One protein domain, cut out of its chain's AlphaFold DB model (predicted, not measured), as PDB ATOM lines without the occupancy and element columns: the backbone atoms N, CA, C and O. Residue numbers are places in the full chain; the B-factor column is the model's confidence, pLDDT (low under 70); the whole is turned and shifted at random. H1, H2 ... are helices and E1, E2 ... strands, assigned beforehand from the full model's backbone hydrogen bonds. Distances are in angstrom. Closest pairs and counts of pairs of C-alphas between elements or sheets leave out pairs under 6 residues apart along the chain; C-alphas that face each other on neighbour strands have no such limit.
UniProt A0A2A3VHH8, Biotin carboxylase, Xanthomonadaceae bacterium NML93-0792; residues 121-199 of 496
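Overview. This is residues 121 to 199 of the 496 residues of the protein "Biotin carboxylase" of Xanthomonadaceae bacterium NML93-0792 (UniProt A0A2A3VHH8). A small sheet of three parallel strands has one long helix, H1, packed along one face. Beyond its E3 edge is a smaller part with much loop, made by the short helix H2 and the short strand E4. The printed part has 79 residues, with two named helices and four named strands in the order E1 H1 E2 E3 H2 E4; the sheet's order is E2 E1 E3. The class is mixed, helices and strands, with 39 residues in named elements, under half. The whole is compact, with a radius of gyration of the C-alphas of 11.6 A, and rounded, spanning 30 by 28 by 23 A.

Along the chain. E1, residues 121 to 124, begins at C-alpha 121 (91.862, 76.441, 74.731). H1, residues 134 to 150, is 24.1 A long. E2 is residues 154 to 157, and E3, residues 168 to 172, is 11.7 A long. H2 is residues 178 to 183. E4, residues 195 to 197, ends at C-alpha 197 (98.070, 58.296, 82.423).

Arrangement. E1, the inner strand, is parallel to E2 at 14 degrees, with N 155 and O 121 2.9 A apart, and to E3 at 35 degrees, with N 124 and O 171 2.9 A apart. H1 is on the sheet at a height of 8.0 A; the C-alphas of Val 121 and Ala 147, the closest of E1 and H1, are 5.6 A apart. H1 runs along the strands, at 22 degrees to E1 on the local plane, over E1 and only just over E2, on which 3 of its C-alphas fall. E1, H1 and E2 form a strand-helix-strand unit, two parallel neighbour strands with a helix between, with a right-handed crossover. H2 is not on the sheet; its closest C-alpha pair with E4 is Ala 178 and Val 197, 6.1 A. E4 pairs with no named strand, but its residues 196 to 197 pair, parallel, with residues 176 to 177. In H1 and H2 every O i to N i+4 pair is within hydrogen-bond range.

Size, cuts and confidence. The two C-alphas farthest apart, of Asp 151 and Ala 199, are 32.0 A apart. The printed part has no cut; the link from H2 to E4 is long, with 11 residues. The mean pLDDT of the printed part is 95.1, and no printed residue is under 70.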
ATOM      1  N   VAL A 121      90.598  77.125  74.412       98.44
ATOM      2  CA  VAL A 121      91.862  76.441  74.731       98.44
ATOM      3  C   VAL A 121      92.492  77.050  75.979       98.44
ATOM      4  O   VAL A 121      92.555  78.274  76.095       98.44
ATOM      5  N   ILE A 122      92.988  76.208  76.888       98.44
ATOM      6  CA  ILE A 122      93.676  76.618  78.123       98.44
ATOM      7  C   ILE A 122      95.063  75.971  78.182       98.44
ATOM      8  O   ILE A 122      95.203  74.757  78.018       98.44
ATOM      9  N   ALA A 123      96.089  76.772  78.469       98.50
ATOM     10  CA  ALA A 123      97.422  76.276  78.802       98.50
ATOM     11  C   ALA A 123      97.470  75.838  80.276       98.50
ATOM     12  O   ALA A 123      97.173  76.641  81.161       98.50
ATOM     13  N   VAL A 124      97.880  74.601  80.567       98.00
ATOM     14  CA  VAL A 124      98.047  74.116  81.952       98.00
ATOM     15  C   VAL A 124      99.549  74.071  82.280       98.00
ATOM     16  O   VAL A 124     100.249  73.184  81.784       98.00
ATOM     17  N   PRO A 125     100.090  75.049  83.035       97.00
ATOM     18  CA  PRO A 125     101.519  75.122  83.319       97.00
ATOM     19  C   PRO A 125     101.955  74.027  84.297       97.00
ATOM     20  O   PRO A 125     101.265  73.740  85.271       97.00
ATOM     21  N   GLY A 126     103.130  73.448  84.046       93.50
ATOM     22  CA  GLY A 126     103.841  72.592  84.996       93.50
ATOM     23  C   GLY A 126     104.943  73.373  85.714       93.50
ATOM     24  O   GLY A 126     105.050  74.594  85.586       93.50
ATOM     25  N   ALA A 127     105.812  72.668  86.443       90.06
ATOM     26  CA  ALA A 127     106.844  73.288  87.280       90.06
ATOM     27  C   ALA A 127     107.786  74.256  86.527       90.06
ATOM     28  O   ALA A 127     108.222  75.256  87.094       90.06
ATOM     29  N   THR A 128     108.089  74.010  85.246       88.94
ATOM     30  CA  THR A 128     109.017  74.858  84.472       88.94
ATOM     31  C   THR A 128     108.354  76.101  83.863       88.94
ATOM     32  O   THR A 128     109.054  77.098  83.656       88.94
ATOM     33  N   ALA A 129     107.032  76.071  83.639       92.44
ATOM     34  CA  ALA A 129     106.193  77.174  83.151       92.44
ATOM     35  C   ALA A 129     105.365  77.883  84.249       92.44
ATOM     36  O   ALA A 129     104.642  78.839  83.952       92.44
ATOM     37  N   ALA A 130     105.470  77.457  85.512       91.56
ATOM     38  CA  ALA A 130     104.814  78.089  86.665       91.56
ATOM     39  C   ALA A 130     105.264  79.546  86.904       91.56
ATOM     40  O   ALA A 130     104.579  80.321  87.571       91.56
ATOM     41  N   HIS A 131     106.407  79.944  86.343       90.19
ATOM     42  CA  HIS A 131     106.952  81.295  86.440       90.19
ATOM     43  C   HIS A 131     107.178  81.915  85.051       90.19
ATOM     44  O   HIS A 131     107.342  81.183  84.069       90.19
ATOM     45  N   PRO A 132     107.202  83.259  84.937       91.94
ATOM     46  CA  PRO A 132     107.605  83.938  83.711       91.94
ATOM     47  C   PRO A 132     108.992  83.477  83.248       91.94
ATOM     48  O   PRO A 132     109.941  83.439  84.027       91.94
ATOM     49  N   GLY A 133     109.095  83.121  81.971       94.00
ATOM     50  CA  GLY A 133     110.293  82.545  81.372       94.00
ATOM     51  C   GLY A 133     109.961  81.879  80.041       94.00
ATOM     52  O   GLY A 133     108.796  81.828  79.625       94.00
ATOM     53  N   HIS A 134     110.980  81.357  79.365       93.50
ATOM     54  CA  HIS A 134     110.826  80.847  78.001       93.50
ATOM     55  C   HIS A 134     109.927  79.609  77.892       93.50
ATOM     56  O   HIS A 134     109.242  79.449  76.885       93.50
ATOM     57  N   GLU A 135     109.868  78.767  78.925       94.25
ATOM     58  CA  GLU A 135     108.974  77.601  78.964       94.25
ATOM     59  C   GLU A 135     107.504  78.023  79.019       94.25
ATOM     60  O   GLU A 135     106.687  77.524  78.247       94.25
ATOM     61  N   ARG A 136     107.169  79.028  79.842       95.75
ATOM     62  CA  ARG A 136     105.813  79.592  79.895       95.75
ATOM     63  C   ARG A 136     105.433  80.291  78.593       95.75
ATOM     64  O   ARG A 136     104.319  80.103  78.112       95.75
ATOM     65  N   ALA A 137     106.355  81.051  78.001       96.38
ATOM     66  CA  ALA A 137     106.137  81.684  76.702       96.38
ATOM     67  C   ALA A 137     105.917  80.645  75.587       96.38
ATOM     68  O   ALA A 137     104.983  80.780  74.800       96.38
ATOM     69  N   THR A 138     106.715  79.570  75.575       97.19
ATOM     70  CA  THR A 138     106.575  78.457  74.624       97.19
ATOM     71  C   THR A 138     105.230  77.751  74.798       97.19
ATOM     72  O   THR A 138     104.516  77.570  73.817       97.19
ATOM     73  N   LEU A 139     104.833  77.418  76.033       98.44
ATOM     74  CA  LEU A 139     103.545  76.779  76.320       98.44
ATOM     75  C   LEU A 139     102.353  77.651  75.893       98.44
ATOM     76  O   LEU A 139     101.433  77.158  75.244       98.44
ATOM     77  N   GLY A 140     102.386  78.950  76.215       98.25
ATOM     78  CA  GLY A 140     101.348  79.899  75.809       98.25
ATOM     79  C   GLY A 140     101.249  80.055  74.290       98.25
ATOM     80  O   GLY A 140     100.146  80.088  73.749       98.25
ATOM     81  N   TRP A 141     102.385  80.079  73.585       98.44
ATOM     82  CA  TRP A 141     102.397  80.100  72.122       98.44
ATOM     83  C   TRP A 141     101.862  78.786  71.524       98.44
ATOM     84  O   TRP A 141     101.027  78.846  70.623       98.44
ATOM     85  N   ILE A 142     102.240  77.612  72.055       98.69
ATOM     86  CA  ILE A 142     101.688  76.312  71.615       98.69
ATOM     87  C   ILE A 142     100.164  76.314  71.787       98.69
ATOM     88  O   ILE A 142      99.442  75.973  70.851       98.69
ATOM     89  N   ALA A 143      99.661  76.756  72.942       98.62
ATOM     90  CA  ALA A 143      98.228  76.834  73.208       98.62
ATOM     91  C   ALA A 143      97.494  77.812  72.273       98.62
ATOM     92  O   ALA A 143      96.414  77.489  71.780       98.62
ATOM     93  N   ALA A 144      98.096  78.957  71.942       98.56
ATOM     94  CA  ALA A 144      97.546  79.892  70.960       98.56
ATOM     95  C   ALA A 144      97.510  79.313  69.528       98.56
ATOM     96  O   ALA A 144      96.543  79.542  68.799       98.56
ATOM     97  N   GLN A 145      98.513  78.524  69.122       98.38
ATOM     98  CA  GLN A 145      98.482  77.828  67.828       98.38
ATOM     99  C   GLN A 145      97.418  76.726  67.797       98.38
ATOM    100  O   GLN A 145      96.679  76.626  66.822       98.38
ATOM    101  N   VAL A 146      97.292  75.944  68.872       98.38
ATOM    102  CA  VAL A 146      96.217  74.950  69.036       98.38
ATOM    103  C   VAL A 146      94.842  75.617  68.932       98.38
ATOM    104  O   VAL A 146      93.985  75.123  68.205       98.38
ATOM    105  N   ALA A 147      94.657  76.770  69.576       98.25
ATOM    106  CA  ALA A 147      93.430  77.562  69.505       98.25
ATOM    107  C   ALA A 147      93.089  77.976  68.066       98.25
ATOM    108  O   ALA A 147      91.988  77.698  67.594       98.25
ATOM    109  N   ARG A 148      94.066  78.512  67.318       97.00
ATOM    110  CA  ARG A 148      93.911  78.819  65.884       97.00
ATOM    111  C   ARG A 148      93.563  77.580  65.051       97.00
ATOM    112  O   ARG A 148      92.726  77.667  64.162       97.00
ATOM    113  N   VAL A 149      94.209  76.442  65.304       95.25
ATOM    114  CA  VAL A 149      93.993  75.193  64.547       95.25
ATOM    115  C   VAL A 149      92.603  74.587  64.793       95.25
ATOM    116  O   VAL A 149      92.078  73.898  63.913       95.25
ATOM    117  N   LEU A 150      92.017  74.837  65.966       95.50
ATOM    118  CA  LEU A 150      90.683  74.377  66.367       95.50
ATOM    119  C   LEU A 150      89.556  75.395  66.102       95.50
ATOM    120  O   LEU A 150      88.400  75.052  66.325       95.50
ATOM    121  N   ASP A 151      89.883  76.610  65.645       96.06
ATOM    122  CA  ASP A 151      88.973  77.769  65.569       96.06
ATOM    123  C   ASP A 151      88.298  78.098  66.919       96.06
ATOM    124  O   ASP A 151      87.092  78.318  67.026       96.06
ATOM    125  N   LEU A 152      89.103  78.091  67.987       97.25
ATOM    126  CA  LEU A 152      88.685  78.388  69.359       97.25
ATOM    127  C   LEU A 152      89.450  79.599  69.921       97.25
ATOM    128  O   LEU A 152      90.599  79.837  69.544       97.25
ATOM    129  N   PRO A 153      88.876  80.355  70.874       97.88
ATOM    130  CA  PRO A 153      89.615  81.357  71.634       97.88
ATOM    131  C   PRO A 153      90.651  80.703  72.563       97.88
ATOM    132  O   PRO A 153      90.369  79.709  73.233       97.88
ATOM    133  N   PHE A 154      91.839  81.301  72.657       98.12
ATOM    134  CA  PHE A 154      92.807  80.993  73.710       98.12
ATOM    135  C   PHE A 154      92.469  81.804  74.968       98.12
ATOM    136  O   PHE A 154      92.501  83.032  74.934       98.12
ATOM    137  N   ASP A 155      92.159  81.120  76.071       97.19
ATOM    138  CA  ASP A 155      91.675  81.709  77.333       97.19
ATOM    139  C   ASP A 155      92.786  81.793  78.403       97.19
ATOM    140  O   ASP A 155      92.538  81.788  79.607       97.19
ATOM    141  N   GLY A 156      94.046  81.850  77.959       96.69
ATOM    142  CA  GLY A 156      95.210  82.023  78.825       96.69
ATOM    143  C   GLY A 156      95.651  80.755  79.561       96.69
ATOM    144  O   GLY A 156      95.613  79.642  79.031       96.69
ATOM    145  N   PHE A 157      96.156  80.949  80.780       97.88
ATOM    146  CA  PHE A 157      96.749  79.897  81.605       97.88
ATOM    147  C   PHE A 157      95.825  79.508  82.760       97.88
ATOM    148  O   PHE A 157      95.192  80.363  83.379       97.88
ATOM    149  N   ALA A 158      95.806  78.218  83.089       96.94
ATOM    150  CA  ALA A 158      94.979  77.650  84.147       96.94
ATOM    151  C   ALA A 158      95.214  78.261  85.539       96.94
ATOM    152  O   ALA A 158      94.281  78.348  86.328       96.94
ATOM    153  N   ASP A 159      96.438  78.703  85.834       94.50
ATOM    154  CA  ASP A 159      96.809  79.325  87.112       94.50
ATOM    155  C   ASP A 159      96.237  80.743  87.308       94.50
ATOM    156  O   ASP A 159      96.256  81.265  88.421       94.50
ATOM    157  N   ALA A 160      95.686  81.350  86.252       93.50
ATOM    158  CA  ALA A 160      94.940  82.605  86.317       93.50
ATOM    159  C   ALA A 160      93.417  82.403  86.471       93.50
ATOM    160  O   ALA A 160      92.681  83.386  86.590       93.50
ATOM    161  N   LEU A 161      92.926  81.157  86.454       91.25
ATOM    162  CA  LEU A 161      91.500  80.842  86.546       91.25
ATOM    163  C   LEU A 161      91.083  80.526  87.992       91.25
ATOM    164  O   LEU A 161      91.829  79.875  88.720       91.25
ATOM    165  N   PRO A 162      89.867  80.917  88.420       90.31
ATOM    166  CA  PRO A 162      89.384  80.639  89.775       90.31
ATOM    167  C   PRO A 162      89.025  79.161  90.000       90.31
ATOM    168  O   PRO A 162      88.945  78.723  91.144       90.31
ATOM    169  N   ALA A 163      88.765  78.404  88.929       90.44
ATOM    170  CA  ALA A 163      88.448  76.980  88.961       90.44
ATOM    171  C   ALA A 163      88.733  76.325  87.592       90.44
ATOM    172  O   ALA A 163      88.672  77.019  86.569       90.44
ATOM    173  N   PRO A 164      88.986  74.999  87.549       90.38
ATOM    174  CA  PRO A 164      89.016  74.225  86.310       90.38
ATOM    175  C   PRO A 164      87.727  74.354  85.489       90.38
ATOM    176  O   PRO A 164      86.647  74.626  86.018       90.38
ATOM    177  N   ARG A 165      87.843  74.133  84.177       88.62
ATOM    178  CA  ARG A 165      86.757  74.328  83.210       88.62
ATOM    179  C   ARG A 165      86.523  73.083  82.358       88.62
ATOM    180  O   ARG A 165      87.400  72.682  81.604       88.62
ATOM    181  N   SER A 166      85.314  72.531  82.428       88.94
ATOM    182  CA  SER A 166      84.899  71.337  81.675       88.94
ATOM    183  C   SER A 166      84.560  71.594  80.197       88.94
ATOM    184  O   SER A 166      84.336  70.640  79.451       88.94
ATOM    185  N   ASP A 167      84.537  72.859  79.762       91.62
ATOM    186  CA  ASP A 167      84.315  73.298  78.376       91.62
ATOM    187  C   ASP A 167      85.621  73.636  77.629       91.62
ATOM    188  O   ASP A 167      85.580  74.321  76.604       91.62
ATOM    189  N   ALA A 168      86.776  73.209  78.143       94.81
ATOM    190  CA  ALA A 168      88.090  73.574  77.624       94.81
ATOM    191  C   ALA A 168      88.807  72.422  76.915       94.81
ATOM    192  O   ALA A 168      88.747  71.273  77.345       94.81
ATOM    193  N   PHE A 169      89.550  72.765  75.863       97.62
ATOM    194  CA  PHE A 169      90.594  71.921  75.298       97.62
ATOM    195  C   PHE A 169      91.911  72.254  76.008       97.62
ATOM    196  O   PHE A 169      92.301  73.426  76.080       97.62
ATOM    197  N   LEU A 170      92.598  71.250  76.548       98.25
ATOM    198  CA  LEU A 170      93.786  71.469  77.373       98.25
ATOM    199  C   LEU A 170      95.079  71.383  76.563       98.25
ATOM    200  O   LEU A 170      95.268  70.501  75.728       98.25
ATOM    201  N   VAL A 171      96.028  72.257  76.881       98.62
ATOM    202  CA  VAL A 171      97.422  72.144  76.439       98.62
ATOM    203  C   VAL A 171      98.295  72.098  77.691       98.62
ATOM    204  O   VAL A 171      98.745  73.145  78.170       98.62
ATOM    205  N   PRO A 172      98.468  70.911  78.298       98.00
ATOM    206  CA  PRO A 172      99.252  70.763  79.508       98.00
ATOM    207  C   PRO A 172     100.744  70.641  79.203       98.00
ATOM    208  O   PRO A 172     101.153  69.987  78.244       98.00
ATOM    209  N   GLN A 173     101.572  71.263  80.043       97.19
ATOM    210  CA  GLN A 173     103.030  71.180  79.928       97.19
ATOM    211  C   GLN A 173     103.545  69.744  80.111       97.19
ATOM    212  O   GLN A 173     104.507  69.341  79.461       97.19
ATOM    213  N   ASN A 174     102.907  69.000  81.016       96.19
ATOM    214  CA  ASN A 174     103.226  67.626  81.378       96.19
ATOM    215  C   ASN A 174     102.081  66.701  80.935       96.19
ATOM    216  O   ASN A 174     100.968  67.157  80.684       96.19
ATOM    217  N   THR A 175     102.349  65.400  80.845       97.25
ATOM    218  CA  THR A 175     101.297  64.384  80.729       97.25
ATOM    219  C   THR A 175     100.482  64.421  82.018       97.25
ATOM    220  O   THR A 175     101.086  64.442  83.089       97.25
ATOM    221  N   LEU A 176      99.154  64.452  81.920       97.38
ATOM    222  CA  LEU A 176      98.294  64.532  83.100       97.38
ATOM    223  C   LEU A 176      98.133  63.157  83.752       97.38
ATOM    224  O   LEU A 176      98.086  62.147  83.044       97.38
ATOM    225  N   ASP A 177      97.979  63.106  85.069       95.25
ATOM    226  CA  ASP A 177      97.428  61.915  85.726       95.25
ATOM    227  C   ASP A 177      95.883  61.880  85.677       95.25
ATOM    228  O   ASP A 177      95.217  62.794  85.173       95.25
ATOM    229  N   ALA A 178      95.296  60.783  86.159       92.81
ATOM    230  CA  ALA A 178      93.850  60.585  86.158       92.81
ATOM    231  C   ALA A 178      93.096  61.605  87.040       92.81
ATOM    232  O   ALA A 178      91.994  62.017  86.672       92.81
ATOM    233  N   ASP A 179      93.684  62.057  88.152       93.81
ATOM    234  CA  ASP A 179      93.069  63.019  89.076       93.81
ATOM    235  C   ASP A 179      93.175  64.458  88.544       93.81
ATOM    236  O   ASP A 179      92.277  65.286  88.733       93.81
ATOM    237  N   GLU A 180      94.260  64.784  87.843       95.19
ATOM    238  CA  GLU A 180      94.388  65.988  87.021       95.19
ATOM    239  C   GLU A 180      93.333  66.015  85.913       95.19
ATOM    240  O   GLU A 180      92.569  66.980  85.826       95.19
ATOM    241  N   ALA A 181      93.230  64.953  85.112       94.88
ATOM    242  CA  ALA A 181      92.236  64.857  84.044       94.88
ATOM    243  C   ALA A 181      90.795  64.956  84.582       94.88
ATOM    244  O   ALA A 181      89.988  65.724  84.048       94.88
ATOM    245  N   ALA A 182      90.487  64.265  85.686       93.50
ATOM    246  CA  ALA A 182      89.178  64.309  86.335       93.50
ATOM    247  C   ALA A 182      88.822  65.705  86.873       93.50
ATOM    248  O   ALA A 182      87.673  66.130  86.739       93.50
ATOM    249  N   ARG A 183      89.791  66.470  87.404       93.56
ATOM    250  CA  ARG A 183      89.571  67.863  87.851       93.56
ATOM    251  C   ARG A 183      89.164  68.807  86.721       93.56
ATOM    252  O   ARG A 183      88.383  69.724  86.961       93.56
ATOM    253  N   TRP A 184      89.639  68.579  85.498       93.75
ATOM    254  CA  TRP A 184      89.168  69.287  84.298       93.75
ATOM    255  C   TRP A 184      87.922  68.647  83.669       93.75
ATOM    256  O   TRP A 184      87.376  69.161  82.694       93.75
ATOM    257  N   GLY A 185      87.449  67.528  84.221       92.38
ATOM    258  CA  GLY A 185      86.356  66.736  83.673       92.38
ATOM    259  C   GLY A 185      86.677  66.140  82.304       92.38
ATOM    260  O   GLY A 185      85.747  65.921  81.531       92.38
ATOM    261  N   LEU A 186      87.951  65.931  81.967       91.56
ATOM    262  CA  LEU A 186      88.378  65.380  80.681       91.56
ATOM    263  C   LEU A 186      87.882  63.932  80.532       91.56
ATOM    264  O   LEU A 186      87.795  63.195  81.513       91.56
ATOM    265  N   GLN A 187      87.483  63.539  79.323       85.00
ATOM    266  CA  GLN A 187      86.913  62.218  79.026       85.00
ATOM    267  C   GLN A 187      87.768  61.409  78.054       85.00
ATOM    268  O   GLN A 187      87.857  60.186  78.182       85.00
ATOM    269  N   ASN A 188      88.350  62.065  77.048       88.75
ATOM    270  CA  ASN A 188      89.094  61.391  75.987       88.75
ATOM    271  C   ASN A 188      90.195  62.276  75.377       88.75
ATOM    272  O   ASN A 188      90.195  63.499  75.504       88.75
ATOM    273  N   GLU A 189      91.097  61.644  74.626       91.06
ATOM    274  CA  GLU A 189      92.236  62.293  73.965       91.06
ATOM    275  C   GLU A 189      91.874  63.450  73.010       91.06
ATOM    276  O   GLU A 189      92.725  64.293  72.747       91.06
ATOM    277  N   ALA A 190      90.640  63.559  72.504       92.25
ATOM    278  CA  ALA A 190      90.246  64.676  71.635       92.25
ATOM    279  C   ALA A 190      90.028  66.011  72.384       92.25
ATOM    280  O   ALA A 190      89.735  67.020  71.743       92.25
ATOM    281  N   GLU A 191      90.167  66.024  73.713       94.69
ATOM    282  CA  GLU A 191      89.986  67.197  74.583       94.69
ATOM    283  C   GLU A 191      91.317  67.774  75.115       94.69
ATOM    284  O   GLU A 191      91.312  68.741  75.876       94.69
ATOM    285  N   LEU A 192      92.472  67.233  74.702       97.75
ATOM    286  CA  LEU A 192      93.791  67.813  74.990       97.75
ATOM    287  C   LEU A 192      94.781  67.662  73.831       97.75
ATOM    288  O   LEU A 192      94.601  66.813  72.961       97.75
ATOM    289  N   LEU A 193      95.877  68.428  73.855       98.44
ATOM    290  CA  LEU A 193      97.105  68.129  73.111       98.44
ATOM    291  C   LEU A 193      98.165  67.607  74.089       98.44
ATOM    292  O   LEU A 193      98.809  68.389  74.785       98.44
ATOM    293  N   GLY A 194      98.335  66.289  74.145       97.88
ATOM    294  CA  GLY A 194      99.192  65.617  75.119       97.88
ATOM    295  C   GLY A 194      98.684  64.207  75.396       97.88
ATOM    296  O   GLY A 194      98.211  63.524  74.482       97.88
ATOM    297  N   GLY A 195      98.729  63.800  76.661       97.62
ATOM    298  CA  GLY A 195      98.187  62.529  77.107       97.62
ATOM    299  C   GLY A 195      97.795  62.515  78.580       97.62
ATOM    300  O   GLY A 195      98.121  63.436  79.335       97.62
ATOM    301  N   VAL A 196      97.085  61.453  78.953       98.12
ATOM    302  CA  VAL A 196      96.613  61.156  80.308       98.12
ATOM    303  C   VAL A 196      97.048  59.745  80.682       98.12
ATOM    304  O   VAL A 196      96.876  58.818  79.886       98.12
ATOM    305  N   VAL A 197      97.598  59.578  81.883       97.56
ATOM    306  CA  VAL A 197      98.070  58.296  82.423       97.56
ATOM    307  C   VAL A 197      97.298  57.872  83.677       97.56
ATOM    308  O   VAL A 197      96.882  58.728  84.456       97.56
ATOM    309  N   PRO A 198      97.155  56.558  83.943       96.19
ATOM    310  CA  PRO A 198      96.522  56.075  85.172       96.19
ATOM    311  C   PRO A 198      97.349  56.339  86.443       96.19
ATOM    312  O   PRO A 198      96.790  56.308  87.532       96.19
ATOM    313  N   ALA A 199      98.660  56.585  86.326       94.50
ATOM    314  CA  ALA A 199      99.534  56.955  87.440       94.50
ATOM    315  C   ALA A 199     100.766  57.744  86.943       94.50
ATOM    316  O   ALA A 199     101.259  57.444  85.851       94.50
TER     317      ALA A 199